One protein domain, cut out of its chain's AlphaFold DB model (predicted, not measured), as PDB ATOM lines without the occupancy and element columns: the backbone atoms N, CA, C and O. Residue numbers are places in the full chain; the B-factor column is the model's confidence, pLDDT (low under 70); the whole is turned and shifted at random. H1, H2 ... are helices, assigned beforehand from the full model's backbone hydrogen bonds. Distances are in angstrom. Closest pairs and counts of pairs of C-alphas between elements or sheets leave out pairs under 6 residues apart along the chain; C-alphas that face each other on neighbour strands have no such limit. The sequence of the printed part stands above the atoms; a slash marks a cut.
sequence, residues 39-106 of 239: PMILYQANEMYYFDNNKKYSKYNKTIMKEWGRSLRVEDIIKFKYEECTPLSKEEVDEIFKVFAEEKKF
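This is residues 39 to 106 of the 239 residues of an uncharacterized protein of Candidatus Woesearchaeota archaeon CG_4_10_14_0_2_um_filter_33_10 (UniProt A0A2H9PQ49). Two helices, H1 and H3, cross as an X, and two long loops join them through a short helix, H2, which lies off the last residues of H1. The printed part has 68 residues with three named helices in the order H1, H2, H3 and no named strand. The class is all helix, though under half of the residues are in named elements. The whole is compact and rounded, with a radius of gyration of the C-alphas of 11.3 A and spans of 29 by 28 by 19 A.

H1, residues 39 to 49, touches H3, residues 90 to 102, and the closest C-alphas, of Ala 45 and Ile 96, are 6.1 A apart. Their lines stand at 71 degrees, only just about perpendicular. H1 and H2, residues 65 to 68, are close but not clearly touching; their closest C-alphas, of Tyr 49 and Met 65, are 7.4 A apart. H2 and H3 are apart. Every O i to N i+4 pair is within hydrogen-bond range in H1 and H3; H2 is too short for one.

H1 begins at C-alpha 39 (52.821, 12.101, -10.667) and is 15.4 A long; H2 is 5.5 A. H3, 18.4 A, ends at C-alpha 102 (43.038, 10.986, -25.539).

The printed part has no cut. Both links are long. Residues 52 to 56 and 58 to 67 have pLDDT under 70.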
ATOM      1  N   PRO A  39      51.664  11.496 -10.009       96.62
ATOM      2  CA  PRO A  39      52.821  12.101 -10.667       96.62
ATOM      3  C   PRO A  39      52.586  12.379 -12.157       96.62
ATOM      4  O   PRO A  39      53.042  13.395 -12.677       96.62
ATOM      5  N   MET A  40      51.856  11.493 -12.842       96.94
ATOM      6  CA  MET A  40      51.598  11.616 -14.277       96.94
ATOM      7  C   MET A  40      50.487  12.617 -14.595       96.94
ATOM      8  O   MET A  40      50.589  13.312 -15.606       96.94
ATOM      9  N   ILE A  41      49.480  12.749 -13.727       96.44
ATOM     10  CA  ILE A  41      48.476  13.817 -13.848       96.44
ATOM     11  C   ILE A  41      49.136  15.187 -13.679       96.44
ATOM     12  O   ILE A  41      48.942  16.068 -14.515       96.44
ATOM     13  N   LEU A  42      49.994  15.357 -12.668       94.75
ATOM     14  CA  LEU A  42      50.722  16.615 -12.488       94.75
ATOM     15  C   LEU A  42      51.715  16.886 -13.619       94.75
ATOM     16  O   LEU A  42      51.873  18.033 -14.028       94.75
ATOM     17  N   TYR A  43      52.372  15.854 -14.154       93.81
ATOM     18  CA  TYR A  43      53.202  16.003 -15.349       93.81
ATOM     19  C   TYR A  43      52.378  16.533 -16.531       93.81
ATOM     20  O   TYR A  43      52.786  17.504 -17.164       93.81
ATOM     21  N   GLN A  44      51.199  15.958 -16.786       93.75
ATOM     22  CA  GLN A  44      50.295  16.410 -17.846       93.75
ATOM     23  C   GLN A  44      49.823  17.855 -17.621       93.75
ATOM     24  O   GLN A  44      49.850  18.659 -18.552       93.75
ATOM     25  N   ALA A  45      49.453  18.209 -16.388       92.25
ATOM     26  CA  ALA A  45      49.082  19.574 -16.023       92.25
ATOM     27  C   ALA A  45      50.236  20.559 -16.272       92.25
ATOM     28  O   ALA A  45      50.048  21.626 -16.858       92.25
ATOM     29  N   ASN A  46      51.453  20.184 -15.876       91.00
ATOM     30  CA  ASN A  46      52.631  21.014 -16.082       91.00
ATOM     31  C   ASN A  46      52.963  21.188 -17.572       91.00
ATOM     32  O   ASN A  46      53.258  22.302 -18.002       91.00
ATOM     33  N   GLU A  47      52.855  20.130 -18.377       88.06
ATOM     34  CA  GLU A  47      53.026  20.208 -19.834       88.06
ATOM     35  C   GLU A  47      52.009  21.143 -20.492       88.06
ATOM     36  O   GLU A  47      52.361  21.857 -21.430       88.06
ATOM     37  N   MET A  48      50.767  21.147 -20.002       87.69
ATOM     38  CA  MET A  48      49.690  21.963 -20.562       87.69
ATOM     39  C   MET A  48      49.785  23.438 -20.166       87.69
ATOM     40  O   MET A  48      49.587  24.298 -21.019       87.69
ATOM     41  N   TYR A  49      50.088  23.739 -18.901       83.88
ATOM     42  CA  TYR A  49      49.915  25.094 -18.353       83.88
ATOM     43  C   TYR A  49      51.206  25.770 -17.876       83.88
ATOM     44  O   TYR A  49      51.224  26.988 -17.694       83.88
ATOM     45  N   TYR A  50      52.286  25.011 -17.669       77.81
ATOM     46  CA  TYR A  50      53.501  25.507 -17.016       77.81
ATOM     47  C   TYR A  50      54.736  25.457 -17.924       77.81
ATOM     48  O   TYR A  50      55.609  26.313 -17.827       77.81
ATOM     49  N   PHE A  51      54.857  24.496 -18.834       77.12
ATOM     50  CA  PHE A  51      56.060  24.382 -19.656       77.12
ATOM     51  C   PHE A  51      55.978  25.238 -20.928       77.12
ATOM     52  O   PHE A  51      55.249  24.947 -21.873       77.12
ATOM     53  N   ASP A  52      56.795  26.296 -20.963       64.38
ATOM     54  CA  ASP A  52      56.794  27.348 -21.992       64.38
ATOM     55  C   ASP A  52      57.111  26.835 -23.418       64.38
ATOM     56  O   ASP A  52      56.709  27.429 -24.422       64.38
ATOM     57  N   ASN A  53      57.783  25.681 -23.508       58.69
ATOM     58  CA  ASN A  53      58.352  25.135 -24.742       58.69
ATOM     59  C   ASN A  53      57.445  24.151 -25.498       58.69
ATOM     60  O   ASN A  53      57.840  23.653 -26.557       58.69
ATOM     61  N   ASN A  54      56.241  23.855 -25.006       60.38
ATOM     62  CA  ASN A  54      55.404  22.828 -25.619       60.38
ATOM     63  C   ASN A  54      54.430  23.423 -26.653       60.38
ATOM     64  O   ASN A  54      53.284  23.752 -26.347       60.38
ATOM     65  N   LYS A  55      54.869  23.547 -27.919       61.44
ATOM     66  CA  LYS A  55      54.026  24.060 -29.029       61.44
ATOM     67  C   LYS A  55      52.679  23.331 -29.142       61.44
ATOM     68  O   LYS A  55      51.690  23.953 -29.529       61.44
ATOM     69  N   LYS A  56      52.642  22.048 -28.759       69.75
ATOM     70  CA  LYS A  56      51.451  21.183 -28.740       69.75
ATOM     71  C   LYS A  56      50.309  21.744 -27.883       69.75
ATOM     72  O   LYS A  56      49.146  21.571 -28.234       69.75
ATOM     73  N   TYR A  57      50.642  22.448 -26.806       71.56
ATOM     74  CA  TYR A  57      49.692  22.976 -25.827       71.56
ATOM     75  C   TYR A  57      49.641  24.507 -25.812       71.56
ATOM     76  O   TYR A  57      49.054  25.099 -24.919       71.56
ATOM     77  N   SER A  58      50.174  25.159 -26.849       63.06
ATOM     78  CA  SER A  58      50.194  26.626 -26.980       63.06
ATOM     79  C   SER A  58      48.817  27.306 -26.916       63.06
ATOM     80  O   SER A  58      48.756  28.510 -26.681       63.06
ATOM     81  N   LYS A  59      47.722  26.547 -27.102       69.25
ATOM     82  CA  LYS A  59      46.335  27.011 -26.936       69.25
ATOM     83  C   LYS A  59      45.895  27.171 -25.473       69.25
ATOM     84  O   LYS A  59      44.887  27.825 -25.228       69.25
ATOM     85  N   TYR A  60      46.590  26.543 -24.523       67.62
ATOM     86  CA  TYR A  60      46.264  26.614 -23.101       67.62
ATOM     87  C   TYR A  60      46.921  27.853 -22.476       67.62
ATOM     88  O   TYR A  60      48.025  28.261 -22.846       67.62
ATOM     89  N   ASN A  61      46.194  28.516 -21.577       59.22
ATOM     90  CA  ASN A  61      46.537  29.846 -21.079       59.22
ATOM     91  C   ASN A  61      47.761  29.773 -20.142       59.22
ATOM     92  O   ASN A  61      47.695  29.149 -19.087       59.22
ATOM     93  N   LYS A  62      48.862  30.465 -20.473       59.34
ATOM     94  CA  LYS A  62      50.091  30.550 -19.642       59.34
ATOM     95  C   LYS A  62      49.922  31.389 -18.357       59.34
ATOM     96  O   LYS A  62      50.904  31.754 -17.711       59.34
ATOM     97  N   THR A  63      48.692  31.752 -17.995       56.84
ATOM     98  CA  THR A  63      48.384  32.689 -16.902       56.84
ATOM     99  C   THR A  63      48.640  32.082 -15.517       56.84
ATOM    100  O   THR A  63      49.057  32.810 -14.621       56.84
ATOM    101  N   ILE A  64      48.511  30.757 -15.350       56.50
ATOM    102  CA  ILE A  64      48.606  30.080 -14.039       56.50
ATOM    103  C   ILE A  64      50.015  30.178 -13.426       56.50
ATOM    104  O   ILE A  64      50.174  30.368 -12.218       56.50
ATOM    105  N   MET A  65      51.067  30.143 -14.255       57.25
ATOM    106  CA  MET A  65      52.451  30.292 -13.784       57.25
ATOM    107  C   MET A  65      52.693  31.607 -13.030       57.25
ATOM    108  O   MET A  65      53.547  31.646 -12.141       57.25
ATOM    109  N   LYS A  66      51.952  32.673 -13.366       53.22
ATOM    110  CA  LYS A  66      52.126  33.994 -12.750       53.22
ATOM    111  C   LYS A  66      51.618  34.062 -11.310       53.22
ATOM    112  O   LYS A  66      52.100  34.910 -10.568       53.22
ATOM    113  N   GLU A  67      50.699  33.183 -10.914       62.84
ATOM    114  CA  GLU A  67      50.099  33.196  -9.572       62.84
ATOM    115  C   GLU A  67      50.757  32.183  -8.621       62.84
ATOM    116  O   GLU A  67      50.902  32.463  -7.434       62.84
ATOM    117  N   TRP A  68      51.226  31.035  -9.133       77.81
ATOM    118  CA  TRP A  68      51.815  29.957  -8.317       77.81
ATOM    119  C   TRP A  68      53.353  29.974  -8.253       77.81
ATOM    120  O   TRP A  68      53.955  29.433  -7.326       77.81
ATOM    121  N   GLY A  69      54.019  30.586  -9.241       75.19
ATOM    122  CA  GLY A  69      55.469  30.831  -9.242       75.19
ATOM    123  C   GLY A  69      56.378  29.615  -9.491       75.19
ATOM    124  O   GLY A  69      57.595  29.779  -9.579       75.19
ATOM    125  N   ARG A  70      55.832  28.397  -9.623       84.62
ATOM    126  CA  ARG A  70      56.570  27.168  -9.991       84.62
ATOM    127  C   ARG A  70      55.653  26.119 -10.624       84.62
ATOM    128  O   ARG A  70      54.446  26.296 -10.636       84.62
ATOM    129  N   SER A  71      56.208  25.010 -11.113       87.12
ATOM    130  CA  SER A  71      55.423  23.834 -11.513       87.12
ATOM    131  C   SER A  71      54.808  23.099 -10.311       87.12
ATOM    132  O   SER A  71      55.330  23.164  -9.187       87.12
ATOM    133  N   LEU A  72      53.714  22.374 -10.567       91.19
ATOM    134  CA  LEU A  72      53.037  21.503  -9.604       91.19
ATOM    135  C   LEU A  72      53.889  20.275  -9.278       91.19
ATOM    136  O   LEU A  72      54.567  19.726 -10.155       91.19
ATOM    137  N   ARG A  73      53.837  19.834  -8.022       94.12
ATOM    138  CA  ARG A  73      54.557  18.665  -7.501       94.12
ATOM    139  C   ARG A  73      53.628  17.811  -6.644       94.12
ATOM    140  O   ARG A  73      52.591  18.282  -6.195       94.12
ATOM    141  N   VAL A  74      53.995  16.551  -6.417       94.19
ATOM    142  CA  VAL A  74      53.143  15.594  -5.683       94.19
ATOM    143  C   VAL A  74      52.842  16.086  -4.266       94.19
ATOM    144  O   VAL A  74      51.749  15.850  -3.759       94.19
ATOM    145  N   GLU A  75      53.765  16.830  -3.656       94.25
ATOM    146  CA  GLU A  75      53.590  17.422  -2.328       94.25
ATOM    147  C   GLU A  75      52.482  18.491  -2.278       94.25
ATOM    148  O   GLU A  75      52.009  18.816  -1.191       94.25
ATOM    149  N   ASP A  76      52.044  19.012  -3.431       94.88
ATOM    150  CA  ASP A  76      50.935  19.968  -3.529       94.88
ATOM    151  C   ASP A  76      49.561  19.283  -3.393       94.88
ATOM    152  O   ASP A  76      48.564  19.941  -3.099       94.88
ATOM    153  N   ILE A  77      49.487  17.957  -3.565       95.75
ATOM    154  CA  ILE A  77      48.230  17.196  -3.505       95.75
ATOM    155  C   ILE A  77      47.879  16.904  -2.044       95.75
ATOM    156  O   ILE A  77      48.120  15.818  -1.511       95.75
ATOM    157  N   ILE A  78      47.302  17.905  -1.380       95.62
ATOM    158  CA  ILE A  78      46.856  17.811   0.021       95.62
ATOM    159  C   ILE A  78      45.349  17.560   0.174       95.62
ATOM    160  O   ILE A  78      44.874  17.299   1.280       95.62
ATOM    161  N   LYS A  79      44.587  17.638  -0.922       96.44
ATOM    162  CA  LYS A  79      43.153  17.323  -1.008       96.44
ATOM    163  C   LYS A  79      42.929  16.280  -2.100       96.44
ATOM    164  O   LYS A  79      43.745  16.151  -3.003       96.44
ATOM    165  N   PHE A  80      41.833  15.526  -1.997       95.88
ATOM    166  CA  PHE A  80      41.523  14.465  -2.962       95.88
ATOM    167  C   PHE A  80      41.229  15.050  -4.350       95.88
ATOM    168  O   PHE A  80      41.569  14.461  -5.368       95.88
ATOM    169  N   LYS A  81      40.612  16.237  -4.385       96.62
ATOM    170  CA  LYS A  81      40.389  16.998  -5.611       96.62
ATOM    171  C   LYS A  81      41.533  17.977  -5.854       96.62
ATOM    172  O   LYS A  81      41.901  18.738  -4.955       96.62
ATOM    173  N   TYR A  82      42.068  17.975  -7.071       96.44
ATOM    174  CA  TYR A  82      43.208  18.807  -7.452       96.44
ATOM    175  C   TYR A  82      42.882  20.303  -7.368       96.44
ATOM    176  O   TYR A  82      43.693  21.076  -6.863       96.44
ATOM    177  N   GLU A  83      41.684  20.712  -7.782       95.31
ATOM    178  CA  GLU A  83      41.233  22.109  -7.763       95.31
ATOM    179  C   GLU A  83      41.054  22.684  -6.344       95.31
ATOM    180  O   GLU A  83      40.955  23.891  -6.157       95.31
ATOM    181  N   GLU A  84      41.037  21.829  -5.315       95.75
ATOM    182  CA  GLU A  84      40.942  22.253  -3.912       95.75
ATOM    183  C   GLU A  84      42.320  22.476  -3.255       95.75
ATOM    184  O   GLU A  84      42.395  22.926  -2.109       95.75
ATOM    185  N   CYS A  85      43.418  22.133  -3.939       94.44
ATOM    186  CA  CYS A  85      44.784  22.235  -3.400       94.44
ATOM    187  C   CYS A  85      45.837  22.755  -4.388       94.44
ATOM    188  O   CYS A  85      46.994  22.945  -4.016       94.44
ATOM    189  N   THR A  86      45.438  23.029  -5.625       92.44
ATOM    190  CA  THR A  86      46.279  23.593  -6.681       92.44
ATOM    191  C   THR A  86      45.583  24.830  -7.264       92.44
ATOM    192  O   THR A  86      44.383  24.997  -7.062       92.44
ATOM    193  N   PRO A  87      46.287  25.705  -7.999       89.31
ATOM    194  CA  PRO A  87      45.676  26.849  -8.686       89.31
ATOM    195  C   PRO A  87      44.825  26.458  -9.911       89.31
ATOM    196  O   PRO A  87      44.372  27.339 -10.631       89.31
ATOM    197  N   LEU A  88      44.654  25.161 -10.193       89.81
ATOM    198  CA  LEU A  88      43.824  24.694 -11.299       89.81
ATOM    199  C   LEU A  88      42.345  24.882 -10.955       89.81
ATOM    200  O   LEU A  88      41.897  24.512  -9.872       89.81
ATOM    201  N   SER A  89      41.574  25.396 -11.905       91.75
ATOM    202  CA  SER A  89      40.113  25.327 -11.865       91.75
ATOM    203  C   SER A  89      39.623  23.900 -12.118       91.75
ATOM    204  O   SER A  89      40.340  23.052 -12.658       91.75
ATOM    205  N   LYS A  90      38.361  23.634 -11.774       94.56
ATOM    206  CA  LYS A  90      37.723  22.350 -12.075       94.56
ATOM    207  C   LYS A  90      37.735  22.056 -13.579       94.56
ATOM    208  O   LYS A  90      38.041  20.938 -13.981       94.56
ATOM    209  N   GLU A  91      37.444  23.059 -14.401       93.44
ATOM    210  CA  GLU A  91      37.407  22.937 -15.858       93.44
ATOM    211  C   GLU A  91      38.781  22.560 -16.433       93.44
ATOM    212  O   GLU A  91      38.872  21.773 -17.376       93.44
ATOM    213  N   GLU A  92      39.864  23.083 -15.853       92.12
ATOM    214  CA  GLU A  92      41.228  22.724 -16.246       92.12
ATOM    215  C   GLU A  92      41.589  21.302 -15.818       92.12
ATOM    216  O   GLU A  92      42.198  20.574 -16.602       92.12
ATOM    217  N   VAL A  93      41.181  20.872 -14.618       95.31
ATOM    218  CA  VAL A  93      41.345  19.477 -14.171       95.31
ATOM    219  C   VAL A  93      40.600  18.519 -15.107       95.31
ATOM    220  O   VAL A  93      41.187  17.536 -15.565       95.31
ATOM    221  N   ASP A  94      39.350  18.826 -15.455       95.62
ATOM    222  CA  ASP A  94      38.542  18.018 -16.375       95.62
ATOM    223  C   ASP A  94      39.204  17.913 -17.767       95.62
ATOM    224  O   ASP A  94      39.295  16.826 -18.349       95.62
ATOM    225  N   GLU A  95      39.743  19.019 -18.288       94.44
ATOM    226  CA  GLU A  95      40.460  19.039 -19.568       94.44
ATOM    227  C   GLU A  95      41.809  18.296 -19.502       94.44
ATOM    228  O   GLU A  95      42.167  17.609 -20.464       94.44
ATOM    229  N   ILE A  96      42.530  18.341 -18.373       95.12
ATOM    230  CA  ILE A  96      43.732  17.518 -18.147       95.12
ATOM    231  C   ILE A  96      43.380  16.037 -18.261       95.12
ATOM    232  O   ILE A  96      44.041  15.318 -19.010       95.12
ATOM    233  N   PHE A  97      42.333  15.573 -17.570       96.88
ATOM    234  CA  PHE A  97      41.906  14.169 -17.631       96.88
ATOM    235  C   PHE A  97      41.448  13.755 -19.029       96.88
ATOM    236  O   PHE A  97      41.742  12.639 -19.471       96.88
ATOM    237  N   LYS A  98      40.778  14.653 -19.754       95.94
ATOM    238  CA  LYS A  98      40.397  14.419 -21.147       95.94
ATOM    239  C   LYS A  98      41.620  14.232 -22.046       95.94
ATOM    240  O   LYS A  98      41.705  13.212 -22.728       95.94
ATOM    241  N   VAL A  99      42.589  15.148 -22.008       95.12
ATOM    242  CA  VAL A  99      43.837  15.022 -22.787       95.12
ATOM    243  C   VAL A  99      44.615  13.771 -22.366       95.12
ATOM    244  O   VAL A  99      45.132  13.040 -23.211       95.12
ATOM    245  N   PHE A 100      44.654  13.472 -21.067       96.38
ATOM    246  CA  PHE A 100      45.299  12.279 -20.523       96.38
ATOM    247  C   PHE A 100      44.697  10.986 -21.100       96.38
ATOM    248  O   PHE A 100      45.429  10.072 -21.493       96.38
ATOM    249  N   ALA A 101      43.366  10.933 -21.211       96.94
ATOM    250  CA  ALA A 101      42.645   9.842 -21.851       96.94
ATOM    251  C   ALA A 101      42.904   9.785 -23.369       96.94
ATOM    252  O   ALA A 101      43.227   8.711 -23.880       96.94
ATOM    253  N   GLU A 102      42.807  10.907 -24.086       96.06
ATOM    254  CA  GLU A 102      43.038  10.986 -25.539       96.06
ATOM    255  C   GLU A 102      44.454  10.526 -25.927       96.06
ATOM    256  O   GLU A 102      44.644   9.810 -26.912       96.06
ATOM    257  N   GLU A 103      45.452  10.857 -25.106       95.56
ATOM    258  CA  GLU A 103      46.853  10.472 -25.309       95.56
ATOM    259  C   GLU A 103      47.212   9.079 -24.790       95.56
ATOM    260  O   GLU A 103      48.388   8.704 -24.753       95.56
ATOM    261  N   LYS A 104      46.203   8.302 -24.400       97.12
ATOM    262  CA  LYS A 104      46.339   6.932 -23.913       97.12
ATOM    263  C   LYS A 104      47.252   6.781 -22.686       97.12
ATOM    264  O   LYS A 104      47.892   5.742 -22.514       97.12
ATOM    265  N   LYS A 105      47.354   7.805 -21.833       97.00
ATOM    266  CA  LYS A 105      48.332   7.832 -20.732       97.00
ATOM    267  C   LYS A 105      48.012   6.841 -19.609       97.00
ATOM    268  O   LYS A 105      48.936   6.410 -18.924       97.00
ATOM    269  N   PHE A 106      46.751   6.419 -19.442       97.38
ATOM    270  CA  PHE A 106      46.394   5.399 -18.442       97.38
ATOM    271  C   PHE A 106      47.078   4.049 -18.704       97.38
ATOM    272  O   PHE A 106      47.315   3.298 -17.760       97.38
TER     273      PHE A 106